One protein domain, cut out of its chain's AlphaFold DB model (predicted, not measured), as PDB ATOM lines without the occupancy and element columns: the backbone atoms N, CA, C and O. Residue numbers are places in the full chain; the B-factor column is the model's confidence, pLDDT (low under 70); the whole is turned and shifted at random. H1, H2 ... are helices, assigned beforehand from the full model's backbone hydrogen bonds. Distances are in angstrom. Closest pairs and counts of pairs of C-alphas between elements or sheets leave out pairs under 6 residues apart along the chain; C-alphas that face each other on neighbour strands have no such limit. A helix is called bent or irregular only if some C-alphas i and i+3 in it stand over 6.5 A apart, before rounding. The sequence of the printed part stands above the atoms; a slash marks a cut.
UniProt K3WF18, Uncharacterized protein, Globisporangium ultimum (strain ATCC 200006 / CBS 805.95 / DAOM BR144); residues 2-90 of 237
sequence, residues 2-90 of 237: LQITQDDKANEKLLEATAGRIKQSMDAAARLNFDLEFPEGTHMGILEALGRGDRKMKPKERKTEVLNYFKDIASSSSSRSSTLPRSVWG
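What this domain is: This is residues 2 to 90 of the 237 residues of an uncharacterized protein of Globisporangium ultimum (strain ATCC 200006 / CBS 805.95 / DAOM BR144) (UniProt K3WF18). What is the shape? Helices H1 and H4 run side by side, offset lengthwise, with H3 packed obliquely on H4 and tiny H2 after H1. What is it made of? The 89 printed residues, all helix by class, have four named helices, H1 to H4; the whole is loose, radius of gyration of the C-alphas 15.8 A, spans 48 by 26 by 17 A.

How they stand to each other: What does H1 touch? H1, residues 9 to 31, touches H4, residues 59 to 75, opposite ways at a shallow tilt of 16 degrees; the closest C-alphas, of Lys 23 and Ala 74, are 4.5 A apart. H2, residues 34 to 37, is close to H1 but not clearly touching: the closest C-alphas, of Ala 30 and Glu 37, are 7.3 A apart. Where is H3? H3, residues 40 to 49, touches H4 residues 59 to 66 alone, the same way at a steep tilt of 52 degrees; the closest C-alphas, of His 43 and Arg 62, are 5.9 A apart. Which O i to N i+4 pairs are within hydrogen-bond range? Every pair in H1, 4 of 6 in H3 and 12 of 13 in H4 are; H2 is too short for one.

Where its parts are: Where does H1 begin? C-alpha 9 is at (-118.106, 6.397, 76.123), and H1 is 33.5 A long. Where does H4 end? C-alpha 75 is at (-105.073, 5.793, 93.816), and H4 is 24.4 A long. Is H3 irregular? Yes: C-alphas 41 and 44 are 7.2 A apart.

The domain as a whole: How far does it reach? The two C-alphas farthest apart, of Gln 3 and Lys 56, are 49.2 A apart. Is it cut or weak anywhere? The printed part has no cut and no long link; residues 76 to 90 hold no named element, and residues 2 to 8 and 10 have pLDDT under 70.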
ATOM      1  N   LEU A   2    -104.862  -0.599  67.253       25.36
ATOM      2  CA  LEU A   2    -106.074  -0.076  67.904       25.36
ATOM      3  C   LEU A   2    -106.078   1.447  67.762       25.36
ATOM      4  O   LEU A   2    -105.447   2.163  68.536       25.36
ATOM      5  N   GLN A   3    -106.752   1.921  66.720       38.38
ATOM      6  CA  GLN A   3    -107.133   3.318  66.571       38.38
ATOM      7  C   GLN A   3    -108.311   3.547  67.526       38.38
ATOM      8  O   GLN A   3    -109.447   3.206  67.212       38.38
ATOM      9  N   ILE A   4    -108.037   4.035  68.737       41.69
ATOM     10  CA  ILE A   4    -109.100   4.390  69.682       41.69
ATOM     11  C   ILE A   4    -109.618   5.766  69.263       41.69
ATOM     12  O   ILE A   4    -108.989   6.792  69.523       41.69
ATOM     13  N   THR A   5    -110.738   5.783  68.547       44.94
ATOM     14  CA  THR A   5    -111.518   6.993  68.273       44.94
ATOM     15  C   THR A   5    -112.022   7.567  69.601       44.94
ATOM     16  O   THR A   5    -112.619   6.862  70.410       44.94
ATOM     17  N   GLN A   6    -111.728   8.842  69.859       51.28
ATOM     18  CA  GLN A   6    -111.887   9.494  71.169       51.28
ATOM     19  C   GLN A   6    -113.341   9.786  71.593       51.28
ATOM     20  O   GLN A   6    -113.536  10.313  72.684       51.28
ATOM     21  N   ASP A   7    -114.341   9.408  70.792       55.16
ATOM     22  CA  ASP A   7    -115.713   9.924  70.929       55.16
ATOM     23  C   ASP A   7    -116.768   8.871  71.331       55.16
ATOM     24  O   ASP A   7    -117.964   9.149  71.293       55.16
ATOM     25  N   ASP A   8    -116.355   7.674  71.764       64.75
ATOM     26  CA  ASP A   8    -117.261   6.673  72.354       64.75
ATOM     27  C   ASP A   8    -117.041   6.568  73.876       64.75
ATOM     28  O   ASP A   8    -115.913   6.391  74.346       64.75
ATOM     29  N   LYS A   9    -118.125   6.616  74.663       71.25
ATOM     30  CA  LYS A   9    -118.106   6.397  76.123       71.25
ATOM     31  C   LYS A   9    -117.444   5.070  76.505       71.25
ATOM     32  O   LYS A   9    -116.852   4.966  77.581       71.25
ATOM     33  N   ALA A  10    -117.545   4.044  75.659       69.69
ATOM     34  CA  ALA A  10    -116.858   2.771  75.875       69.69
ATOM     35  C   ALA A  10    -115.329   2.920  75.766       69.69
ATOM     36  O   ALA A  10    -114.592   2.381  76.598       69.69
ATOM     37  N   ASN A  11    -114.857   3.709  74.799       75.12
ATOM     38  CA  ASN A  11    -113.440   4.008  74.611       75.12
ATOM     39  C   ASN A  11    -112.886   4.865  75.752       75.12
ATOM     40  O   ASN A  11    -111.781   4.605  76.226       75.12
ATOM     41  N   GLU A  12    -113.663   5.829  76.248       77.81
ATOM     42  CA  GLU A  12    -113.284   6.627  77.418       77.81
ATOM     43  C   GLU A  12    -113.071   5.739  78.653       77.81
ATOM     44  O   GLU A  12    -111.995   5.759  79.248       77.81
ATOM     45  N   LYS A  13    -114.030   4.862  78.975       83.12
ATOM     46  CA  LYS A  13    -113.893   3.915  80.097       83.12
ATOM     47  C   LYS A  13    -112.702   2.973  79.935       83.12
ATOM     48  O   LYS A  13    -112.018   2.669  80.914       83.12
ATOM     49  N   LEU A  14    -112.441   2.504  78.715       84.62
ATOM     50  CA  LEU A  14    -111.283   1.659  78.431       84.62
ATOM     51  C   LEU A  14    -109.966   2.410  78.670       84.62
ATOM     52  O   LEU A  14    -109.039   1.846  79.260       84.62
ATOM     53  N   LEU A  15    -109.880   3.674  78.252       84.50
ATOM     54  CA  LEU A  15    -108.715   4.525  78.492       84.50
ATOM     55  C   LEU A  15    -108.518   4.793  79.987       84.50
ATOM     56  O   LEU A  15    -107.404   4.630  80.482       84.50
ATOM     57  N   GLU A  16    -109.584   5.118  80.721       90.06
ATOM     58  CA  GLU A  16    -109.533   5.325  82.174       90.06
ATOM     59  C   GLU A  16    -109.053   4.065  82.911       90.06
ATOM     60  O   GLU A  16    -108.161   4.135  83.764       90.06
ATOM     61  N   ALA A  17    -109.595   2.897  82.548       89.75
ATOM     62  CA  ALA A  17    -109.194   1.612  83.114       89.75
ATOM     63  C   ALA A  17    -107.732   1.278  82.785       89.75
ATOM     64  O   ALA A  17    -106.987   0.817  83.651       89.75
ATOM     65  N   THR A  18    -107.300   1.548  81.550       90.25
ATOM     66  CA  THR A  18    -105.913   1.338  81.114       90.25
ATOM     67  C   THR A  18    -104.958   2.254  81.875       90.25
ATOM     68  O   THR A  18    -103.966   1.779  82.426       90.25
ATOM     69  N   ALA A  19    -105.280   3.543  81.990       91.44
ATOM     70  CA  ALA A  19    -104.509   4.497  82.778       91.44
ATOM     71  C   ALA A  19    -104.448   4.080  84.257       91.44
ATOM     72  O   ALA A  19    -103.377   4.100  84.857       91.44
ATOM     73  N   GLY A  20    -105.567   3.622  84.831       93.94
ATOM     74  CA  GLY A  20    -105.617   3.088  86.195       93.94
ATOM     75  C   GLY A  20    -104.645   1.924  86.401       93.94
ATOM     76  O   GLY A  20    -103.839   1.952  87.331       93.94
ATOM     77  N   ARG A  21    -104.652   0.948  85.486       95.31
ATOM     78  CA  ARG A  21    -103.726  -0.197  85.518       95.31
ATOM     79  C   ARG A  21    -102.268   0.235  85.395       95.31
ATOM     80  O   ARG A  21    -101.437  -0.260  86.144       95.31
ATOM     81  N   ILE A  22    -101.951   1.173  84.501       94.56
ATOM     82  CA  ILE A  22    -100.581   1.691  84.358       94.56
ATOM     83  C   ILE A  22    -100.111   2.318  85.673       94.56
ATOM     84  O   ILE A  22     -99.020   1.995  86.141       94.56
ATOM     85  N   LYS A  23    -100.940   3.153  86.314       96.38
ATOM     86  CA  LYS A  23    -100.582   3.793  87.589       96.38
ATOM     87  C   LYS A  23    -100.373   2.771  88.714       96.38
ATOM     88  O   LYS A  23     -99.430   2.909  89.488       96.38
ATOM     89  N   GLN A  24    -101.191   1.720  88.772       97.44
ATOM     90  CA  GLN A  24    -101.000   0.607  89.713       97.44
ATOM     91  C   GLN A  24     -99.693  -0.151  89.450       97.44
ATOM     92  O   GLN A  24     -98.939  -0.429  90.383       97.44
ATOM     93  N   SER A  25     -99.374  -0.430  88.184       96.56
ATOM     94  CA  SER A  25     -98.115  -1.080  87.813       96.56
ATOM     95  C   SER A  25     -96.893  -0.219  88.139       96.56
ATOM     96  O   SER A  25     -95.850  -0.766  88.489       96.56
ATOM     97  N   MET A  26     -97.001   1.113  88.079       96.88
ATOM     98  CA  MET A  26     -95.936   2.024  88.517       96.88
ATOM     99  C   MET A  26     -95.672   1.923  90.024       96.88
ATOM    100  O   MET A  26     -94.511   1.852  90.418       96.88
ATOM    101  N   ASP A  27     -96.715   1.881  90.863       97.69
ATOM    102  CA  ASP A  27     -96.557   1.686  92.315       97.69
ATOM    103  C   ASP A  27     -95.918   0.329  92.632       97.69
ATOM    104  O   ASP A  27     -94.948   0.259  93.391       97.69
ATOM    105  N   ALA A  28     -96.370  -0.741  91.973       96.69
ATOM    106  CA  ALA A  28     -95.749  -2.057  92.105       96.69
ATOM    107  C   ALA A  28     -94.268  -2.046  91.671       96.69
ATOM    108  O   ALA A  28     -93.402  -2.568  92.378       96.69
ATOM    109  N   ALA A  29     -93.958  -1.403  90.542       95.38
ATOM    110  CA  ALA A  29     -92.600  -1.279  90.022       95.38
ATOM    111  C   ALA A  29     -91.683  -0.453  90.941       95.38
ATOM    112  O   ALA A  29     -90.498  -0.775  91.048       95.38
ATOM    113  N   ALA A  30     -92.216   0.567  91.619       95.81
ATOM    114  CA  ALA A  30     -91.472   1.380  92.576       95.81
ATOM    115  C   ALA A  30     -91.127   0.606  93.855       95.81
ATOM    116  O   ALA A  30     -90.028   0.745  94.388       95.81
ATOM    117  N   ARG A  31     -92.054  -0.228  94.342       95.56
ATOM    118  CA  ARG A  31     -91.859  -1.055  95.545       95.56
ATOM    119  C   ARG A  31     -90.848  -2.177  95.323       95.56
ATOM    120  O   ARG A  31     -90.081  -2.499  96.231       95.56
ATOM    121  N   LEU A  32     -90.847  -2.775  94.132       92.50
ATOM    122  CA  LEU A  32     -89.950  -3.877  93.803       92.50
ATOM    123  C   LEU A  32     -88.497  -3.389  93.718       92.50
ATOM    124  O   LEU A  32     -88.142  -2.635  92.809       92.50
ATOM    125  N   ASN A  33     -87.658  -3.880  94.635       91.31
ATOM    126  CA  ASN A  33     -86.260  -3.472  94.807       91.31
ATOM    127  C   ASN A  33     -86.098  -1.972  95.092       91.31
ATOM    128  O   ASN A  33     -85.175  -1.335  94.586       91.31
ATOM    129  N   PHE A  34     -86.995  -1.413  95.914       94.44
ATOM    130  CA  PHE A  34     -87.056   0.018  96.214       94.44
ATOM    131  C   PHE A  34     -85.691   0.635  96.543       94.44
ATOM    132  O   PHE A  34     -85.326   1.635  95.940       94.44
ATOM    133  N   ASP A  35     -84.914   0.040  97.455       93.69
ATOM    134  CA  ASP A  35     -83.642   0.629  97.900       93.69
ATOM    135  C   ASP A  35     -82.564   0.643  96.793       93.69
ATOM    136  O   ASP A  35     -81.658   1.474  96.822       93.69
ATOM    137  N   LEU A  36     -82.691  -0.224  95.780       92.12
ATOM    138  CA  LEU A  36     -81.832  -0.219  94.589       92.12
ATOM    139  C   LEU A  36     -82.305   0.793  93.539       92.12
ATOM    140  O   LEU A  36     -81.491   1.377  92.820       92.12
ATOM    141  N   GLU A  37     -83.619   0.981  93.420       93.44
ATOM    142  CA  GLU A  37     -84.220   1.944  92.492       93.44
ATOM    143  C   GLU A  37     -84.126   3.382  92.993       93.44
ATOM    144  O   GLU A  37     -83.989   4.305  92.190       93.44
ATOM    145  N   PHE A  38     -84.203   3.560  94.307       94.81
ATOM    146  CA  PHE A  38     -84.206   4.830  95.012       94.81
ATOM    147  C   PHE A  38     -83.250   4.727  96.207       94.81
ATOM    148  O   PHE A  38     -83.696   4.536  97.342       94.81
ATOM    149  N   PRO A  39     -81.927   4.835  95.983       94.81
ATOM    150  CA  PRO A  39     -80.963   4.870  97.077       94.81
ATOM    151  C   PRO A  39     -81.274   6.016  98.045       94.81
ATOM    152  O   PRO A  39     -81.692   7.086  97.615       94.81
ATOM    153  N   GLU A  40     -81.026   5.837  99.344       95.50
ATOM    154  CA  GLU A  40     -81.418   6.812 100.381       95.50
ATOM    155  C   GLU A  40     -80.981   8.258 100.078       95.50
ATOM    156  O   GLU A  40     -81.732   9.211 100.300       95.50
ATOM    157  N   GLY A  41     -79.779   8.423  99.515       94.06
ATOM    158  CA  GLY A  41     -79.228   9.729  99.154       94.06
ATOM    159  C   GLY A  41     -80.039  10.498  98.104       94.06
ATOM    160  O   GLY A  41     -79.884  11.711  98.002       94.06
ATOM    161  N   THR A  42     -80.919   9.837  97.343       94.06
ATOM    162  CA  THR A  42     -81.740  10.486  96.310       94.06
ATOM    163  C   THR A  42     -83.102  10.946  96.823       94.06
ATOM    164  O   THR A  42     -83.728  11.792  96.186       94.06
ATOM    165  N   HIS A  43     -83.563  10.443  97.978       95.75
ATOM    166  CA  HIS A  43     -84.945  10.651  98.427       95.75
ATOM    167  C   HIS A  43     -85.294  12.131  98.589       95.75
ATOM    168  O   HIS A  43     -86.339  12.552  98.110       95.75
ATOM    169  N   MET A  44     -84.420  12.943  99.199       94.19
ATOM    170  CA  MET A  44     -84.702  14.382  99.348       94.19
ATOM    171  C   MET A  44     -84.821  15.099  98.012       94.19
ATOM    172  O   MET A  44     -85.760  15.864  97.844       94.19
ATOM    173  N   GLY A  45     -83.911  14.845  97.068       92.12
ATOM    174  CA  GLY A  45     -83.950  15.510  95.765       92.12
ATOM    175  C   GLY A  45     -85.231  15.184  94.997       92.12
ATOM    176  O   GLY A  45     -85.840  16.071  94.404       92.12
ATOM    177  N   ILE A  46     -85.688  13.930  95.084       92.69
ATOM    178  CA  ILE A  46     -86.974  13.503  94.521       92.69
ATOM    179  C   ILE A  46     -88.123  14.259  95.193       92.69
ATOM    180  O   ILE A  46     -88.950  14.861  94.513       92.69
ATOM    181  N   LEU A  47     -88.175  14.267  96.526       93.50
ATOM    182  CA  LEU A  47     -89.262  14.907  97.266       93.50
ATOM    183  C   LEU A  47     -89.297  16.428  97.068       93.50
ATOM    184  O   LEU A  47     -90.378  16.996  96.932       93.50
ATOM    185  N   GLU A  48     -88.144  17.094  97.004       91.12
ATOM    186  CA  GLU A  48     -88.044  18.525  96.698       91.12
ATOM    187  C   GLU A  48     -88.573  18.830  95.290       91.12
ATOM    188  O   GLU A  48     -89.398  19.733  95.136       91.12
ATOM    189  N   ALA A  49     -88.193  18.037  94.281       86.81
ATOM    190  CA  ALA A  49     -88.696  18.191  92.912       86.81
ATOM    191  C   ALA A  49     -90.219  17.984  92.807       86.81
ATOM    192  O   ALA A  49     -90.876  18.591  91.962       86.81
ATOM    193  N   LEU A  50     -90.788  17.154  93.685       87.44
ATOM    194  CA  LEU A  50     -92.225  16.889  93.774       87.44
ATOM    195  C   LEU A  50     -92.987  17.894  94.654       87.44
ATOM    196  O   LEU A  50     -94.209  17.796  94.767       87.44
ATOM    197  N   GLY A  51     -92.299  18.838  95.306       88.25
ATOM    198  CA  GLY A  51     -92.916  19.750  96.277       88.25
ATOM    199  C   GLY A  51     -93.426  19.052  97.547       88.25
ATOM    200  O   GLY A  51     -94.319  19.568  98.212       88.25
ATOM    201  N   ARG A  52     -92.880  17.872  97.866       90.00
ATOM    202  CA  ARG A  52     -93.199  17.041  99.044       90.00
ATOM    203  C   ARG A  52     -92.076  17.019 100.089       90.00
ATOM    204  O   ARG A  52     -92.222  16.410 101.141       90.00
ATOM    205  N   GLY A  53     -90.935  17.634  99.787       87.38
ATOM    206  CA  GLY A  53     -89.755  17.609 100.645       87.38
ATOM    207  C   GLY A  53     -89.855  18.565 101.830       87.38
ATOM    208  O   GLY A  53     -90.115  19.753 101.655       87.38
ATOM    209  N   ASP A  54     -89.545  18.063 103.025       88.69
ATOM    210  CA  ASP A  54     -89.186  18.872 104.192       88.69
ATOM    211  C   ASP A  54     -87.780  18.463 104.654       88.69
ATOM    212  O   ASP A  54     -87.499  17.290 104.902       88.69
ATOM    213  N   ARG A  55     -86.874  19.440 104.776       85.94
ATOM    214  CA  ARG A  55     -85.476  19.229 105.190       85.94
ATOM    215  C   ARG A  55     -85.342  18.607 106.582       85.94
ATOM    216  O   ARG A  55     -84.276  18.089 106.903       85.94
ATOM    217  N   LYS A  56     -86.390  18.666 107.405       91.94
ATOM    218  CA  LYS A  56     -86.428  18.048 108.736       91.94
ATOM    219  C   LYS A  56     -86.774  16.556 108.702       91.94
ATOM    220  O   LYS A  56     -86.620  15.900 109.732       91.94
ATOM    221  N   MET A  57     -87.209  16.018 107.557       93.62
ATOM    222  CA  MET A  57     -87.564  14.604 107.426       93.62
ATOM    223  C   MET A  57     -86.357  13.699 107.675       93.62
ATOM    224  O   MET A  57     -85.304  13.809 107.038       93.62
ATOM    225  N   LYS A  58     -86.541  12.730 108.567       95.38
ATOM    226  CA  LYS A  58     -85.591  11.650 108.820       95.38
ATOM    227  C   LYS A  58     -85.570  10.677 107.638       95.38
ATOM    228  O   LYS A  58     -86.587  10.509 106.968       95.38
ATOM    229  N   PRO A  59     -84.471   9.932 107.419       94.44
ATOM    230  CA  PRO A  59     -84.359   8.971 106.320       94.44
ATOM    231  C   PRO A  59     -85.562   8.036 106.129       94.44
ATOM    232  O   PRO A  59     -86.048   7.876 105.012       94.44
ATOM    233  N   LYS A  60     -86.099   7.481 107.224       95.31
ATOM    234  CA  LYS A  60     -87.285   6.612 107.181       95.31
ATOM    235  C   LYS A  60     -88.538   7.342 106.684       95.31
ATOM    236  O   LYS A  60     -89.284   6.771 105.901       95.31
ATOM    237  N   GLU A  61     -88.744   8.588 107.106       96.38
ATOM    238  CA  GLU A  61     -89.885   9.414 106.684       96.38
ATOM    239  C   GLU A  61     -89.787   9.735 105.193       96.38
ATOM    240  O   GLU A  61     -90.768   9.592 104.473       96.38
ATOM    241  N   ARG A  62     -88.581  10.053 104.704       96.56
ATOM    242  CA  ARG A  62     -88.336  10.298 103.276       96.56
ATOM    243  C   ARG A  62     -88.650   9.076 102.421       96.56
ATOM    244  O   ARG A  62     -89.351   9.190 101.421       96.56
ATOM    245  N   LYS A  63     -88.173   7.898 102.838       96.88
ATOM    246  CA  LYS A  63     -88.481   6.624 102.173       96.88
ATOM    247  C   LYS A  63     -89.990   6.386 102.105       96.88
ATOM    248  O   LYS A  63     -90.513   6.073 101.038       96.88
ATOM    249  N   THR A  64     -90.682   6.548 103.232       96.94
ATOM    250  CA  THR A  64     -92.142   6.415 103.293       96.94
ATOM    251  C   THR A  64     -92.832   7.415 102.372       96.94
ATOM    252  O   THR A  64     -93.758   7.030 101.668       96.94
ATOM    253  N   GLU A  65     -92.361   8.657 102.306       96.50
ATOM    254  CA  GLU A  65     -92.990   9.684 101.479       96.50
ATOM    255  C   GLU A  65     -92.782   9.457  99.975       96.50
ATOM    256  O   GLU A  65     -93.708   9.652  99.190       96.50
ATOM    257  N   VAL A  66     -91.621   8.938  99.553       96.25
ATOM    258  CA  VAL A  66     -91.418   8.508  98.156       96.25
ATOM    259  C   VAL A  66     -92.376   7.363  97.800       96.25
ATOM    260  O   VAL A  66     -92.959   7.355  96.719       96.25
ATOM    261  N   LEU A  67     -92.592   6.405  98.707       96.81
ATOM    262  CA  LEU A  67     -93.577   5.336  98.505       96.81
ATOM    263  C   LEU A  67     -95.019   5.866  98.487       96.81
ATOM    264  O   LEU A  67     -95.837   5.375  97.706       96.81
ATOM    265  N   ASN A  68     -95.339   6.857  99.322       96.44
ATOM    266  CA  ASN A  68     -96.647   7.511  99.331       96.44
ATOM    267  C   ASN A  68     -96.911   8.233  98.012       96.44
ATOM    268  O   ASN A  68     -98.001   8.102  97.478       96.44
ATOM    269  N   TYR A  69     -95.916   8.907  97.433       96.00
ATOM    270  CA  TYR A  69     -96.055   9.553  96.127       96.00
ATOM    271  C   TYR A  69     -96.579   8.594  95.043       96.00
ATOM    272  O   TYR A  69     -97.562   8.902  94.363       96.00
ATOM    273  N   PHE A  70     -95.980   7.406  94.912       97.25
ATOM    274  CA  PHE A  70     -96.439   6.414  93.935       97.25
ATOM    275  C   PHE A  70     -97.814   5.841  94.278       97.25
ATOM    276  O   PHE A  70     -98.647   5.674  93.384       97.25
ATOM    277  N   LYS A  71     -98.080   5.601  95.566       97.38
ATOM    278  CA  LYS A  71     -99.388   5.141  96.043       97.38
ATOM    279  C   LYS A  71    -100.493   6.158  95.741       97.38
ATOM    280  O   LYS A  71    -101.563   5.782  95.264       97.38
ATOM    281  N   ASP A  72    -100.227   7.439  95.969       96.62
ATOM    282  CA  ASP A  72    -101.174   8.525  95.732       96.62
ATOM    283  C   ASP A  72    -101.494   8.630  94.238       96.62
ATOM    284  O   ASP A  72    -102.666   8.680  93.864       96.62
ATOM    285  N   ILE A  73    -100.481   8.544  93.365       95.38
ATOM    286  CA  ILE A  73    -100.696   8.469  91.913       95.38
ATOM    287  C   ILE A  73    -101.532   7.240  91.544       95.38
ATOM    288  O   ILE A  73    -102.504   7.373  90.798       95.38
ATOM    289  N   ALA A  74    -101.201   6.057  92.066       96.44
ATOM    290  CA  ALA A  74    -101.938   4.820  91.797       96.44
ATOM    291  C   ALA A  74    -103.417   4.903  92.200       96.44
ATOM    292  O   ALA A  74    -104.272   4.368  91.495       96.44
ATOM    293  N   SER A  75    -103.714   5.604  93.294       95.81
ATOM    294  CA  SER A  75    -105.073   5.793  93.816       95.81
ATOM    295  C   SER A  75    -105.836   6.972  93.202       95.81
ATOM    296  O   SER A  75    -107.050   7.073  93.375       95.81
ATOM    297  N   SER A  76    -105.148   7.865  92.487       95.56
ATOM    298  CA  SER A  76    -105.763   9.049  91.882       95.56
ATOM    299  C   SER A  76    -106.802   8.680  90.818       95.56
ATOM    300  O   SER A  76    -106.739   7.617  90.192       95.56
ATOM    301  N   SER A  77    -107.741   9.588  90.551       93.81
ATOM    302  CA  SER A  77    -108.690   9.432  89.445       93.81
ATOM    303  C   SER A  77    -107.955   9.322  88.101       93.81
ATOM    304  O   SER A  77    -106.967  10.010  87.856       93.81
ATOM    305  N   SER A  78    -108.416   8.424  87.229       91.62
ATOM    306  CA  SER A  78    -107.994   8.369  85.818       91.62
ATOM    307  C   SER A  78    -108.956   9.111  84.892       91.62
ATOM    308  O   SER A  78    -108.738   9.114  83.685       91.62
ATOM    309  N   SER A  79    -110.020   9.703  85.441       89.38
ATOM    310  CA  SER A  79    -111.071  10.299  84.632       89.38
ATOM    311  C   SER A  79    -110.638  11.581  83.944       89.38
ATOM    312  O   SER A  79    -110.000  12.442  84.558       89.38
ATOM    313  N   ARG A  80    -111.035  11.737  82.677       82.31
ATOM    314  CA  ARG A  80    -110.688  12.898  81.847       82.31
ATOM    315  C   ARG A  80    -111.207  14.216  82.426       82.31
ATOM    316  O   ARG A  80    -110.568  15.247  82.255       82.31
ATOM    317  N   SER A  81    -112.350  14.184  83.110       86.19
ATOM    318  CA  SER A  81    -112.979  15.362  83.722       86.19
ATOM    319  C   SER A  81    -112.432  15.694  85.115       86.19
ATOM    320  O   SER A  81    -112.785  16.725  85.689       86.19
ATOM    321  N   SER A  82    -111.576  14.836  85.680       88.31
ATOM    322  CA  SER A  82    -111.055  15.039  87.028       88.31
ATOM    323  C   SER A  82    -109.896  16.033  87.053       88.31
ATOM    324  O   SER A  82    -109.000  16.003  86.215       88.31
ATOM    325  N   THR A  83    -109.901  16.914  88.054       88.56
ATOM    326  CA  THR A  83    -108.762  17.786  88.360       88.56
ATOM    327  C   THR A  83    -108.002  17.204  89.541       88.56
ATOM    328  O   THR A  83    -108.585  16.936  90.591       88.56
ATOM    329  N   LEU A  84    -106.700  16.996  89.364       88.69
ATOM    330  CA  LEU A  84    -105.836  16.405  90.379       88.69
ATOM    331  C   LEU A  84    -104.959  17.472  91.048       88.69
ATOM    332  O   LEU A  84    -104.439  18.349  90.349       88.69
ATOM    333  N   PRO A  85    -104.737  17.394  92.375       88.12
ATOM    334  CA  PRO A  85    -103.817  18.299  93.052       88.12
ATOM    335  C   PRO A  85    -102.381  18.099  92.549       88.12
ATOM    336  O   PRO A  85    -101.975  16.992  92.201       88.12
ATOM    337  N   ARG A  86    -101.578  19.170  92.560       84.88
ATOM    338  CA  ARG A  86    -100.185  19.145  92.072       84.88
ATOM    339  C   ARG A  86     -99.319  18.082  92.755       84.88
ATOM    340  O   ARG A  86     -98.439  17.510  92.125       84.88
ATOM    341  N   SER A  87     -99.600  17.775  94.022       83.06
ATOM    342  CA  SER A  87     -98.885  16.753  94.794       83.06
ATOM    343  C   SER A  87     -98.997  15.340  94.210       83.06
ATOM    344  O   SER A  87     -98.171  14.494  94.551       83.06
ATOM    345  N   VAL A  88     -99.981  15.064  93.344       87.38
ATOM    346  CA  VAL A  88    -100.155  13.766  92.664       87.38
ATOM    347  C   VAL A  88     -99.872  13.838  91.161       87.38
ATOM    348  O   VAL A  88    -100.219  12.922  90.418       87.38
ATOM    349  N   TRP A  89     -99.252  14.920  90.681       89.94
ATOM    350  CA  TRP A  89     -98.825  15.006  89.287       89.94
ATOM    351  C   TRP A  89     -97.635  14.075  89.016       89.94
ATOM    352  O   TRP A  89     -96.738  13.885  89.846       89.94
ATOM    353  N   GLY A  90     -97.625  13.484  87.822       90.12
ATOM    354  CA  GLY A  90     -96.510  12.674  87.346       90.12
ATOM    355  C   GLY A  90     -95.277  13.530  87.046       90.12
ATOM    356  O   GLY A  90     -95.380  14.599  86.449       90.12
TER     357      GLY A  90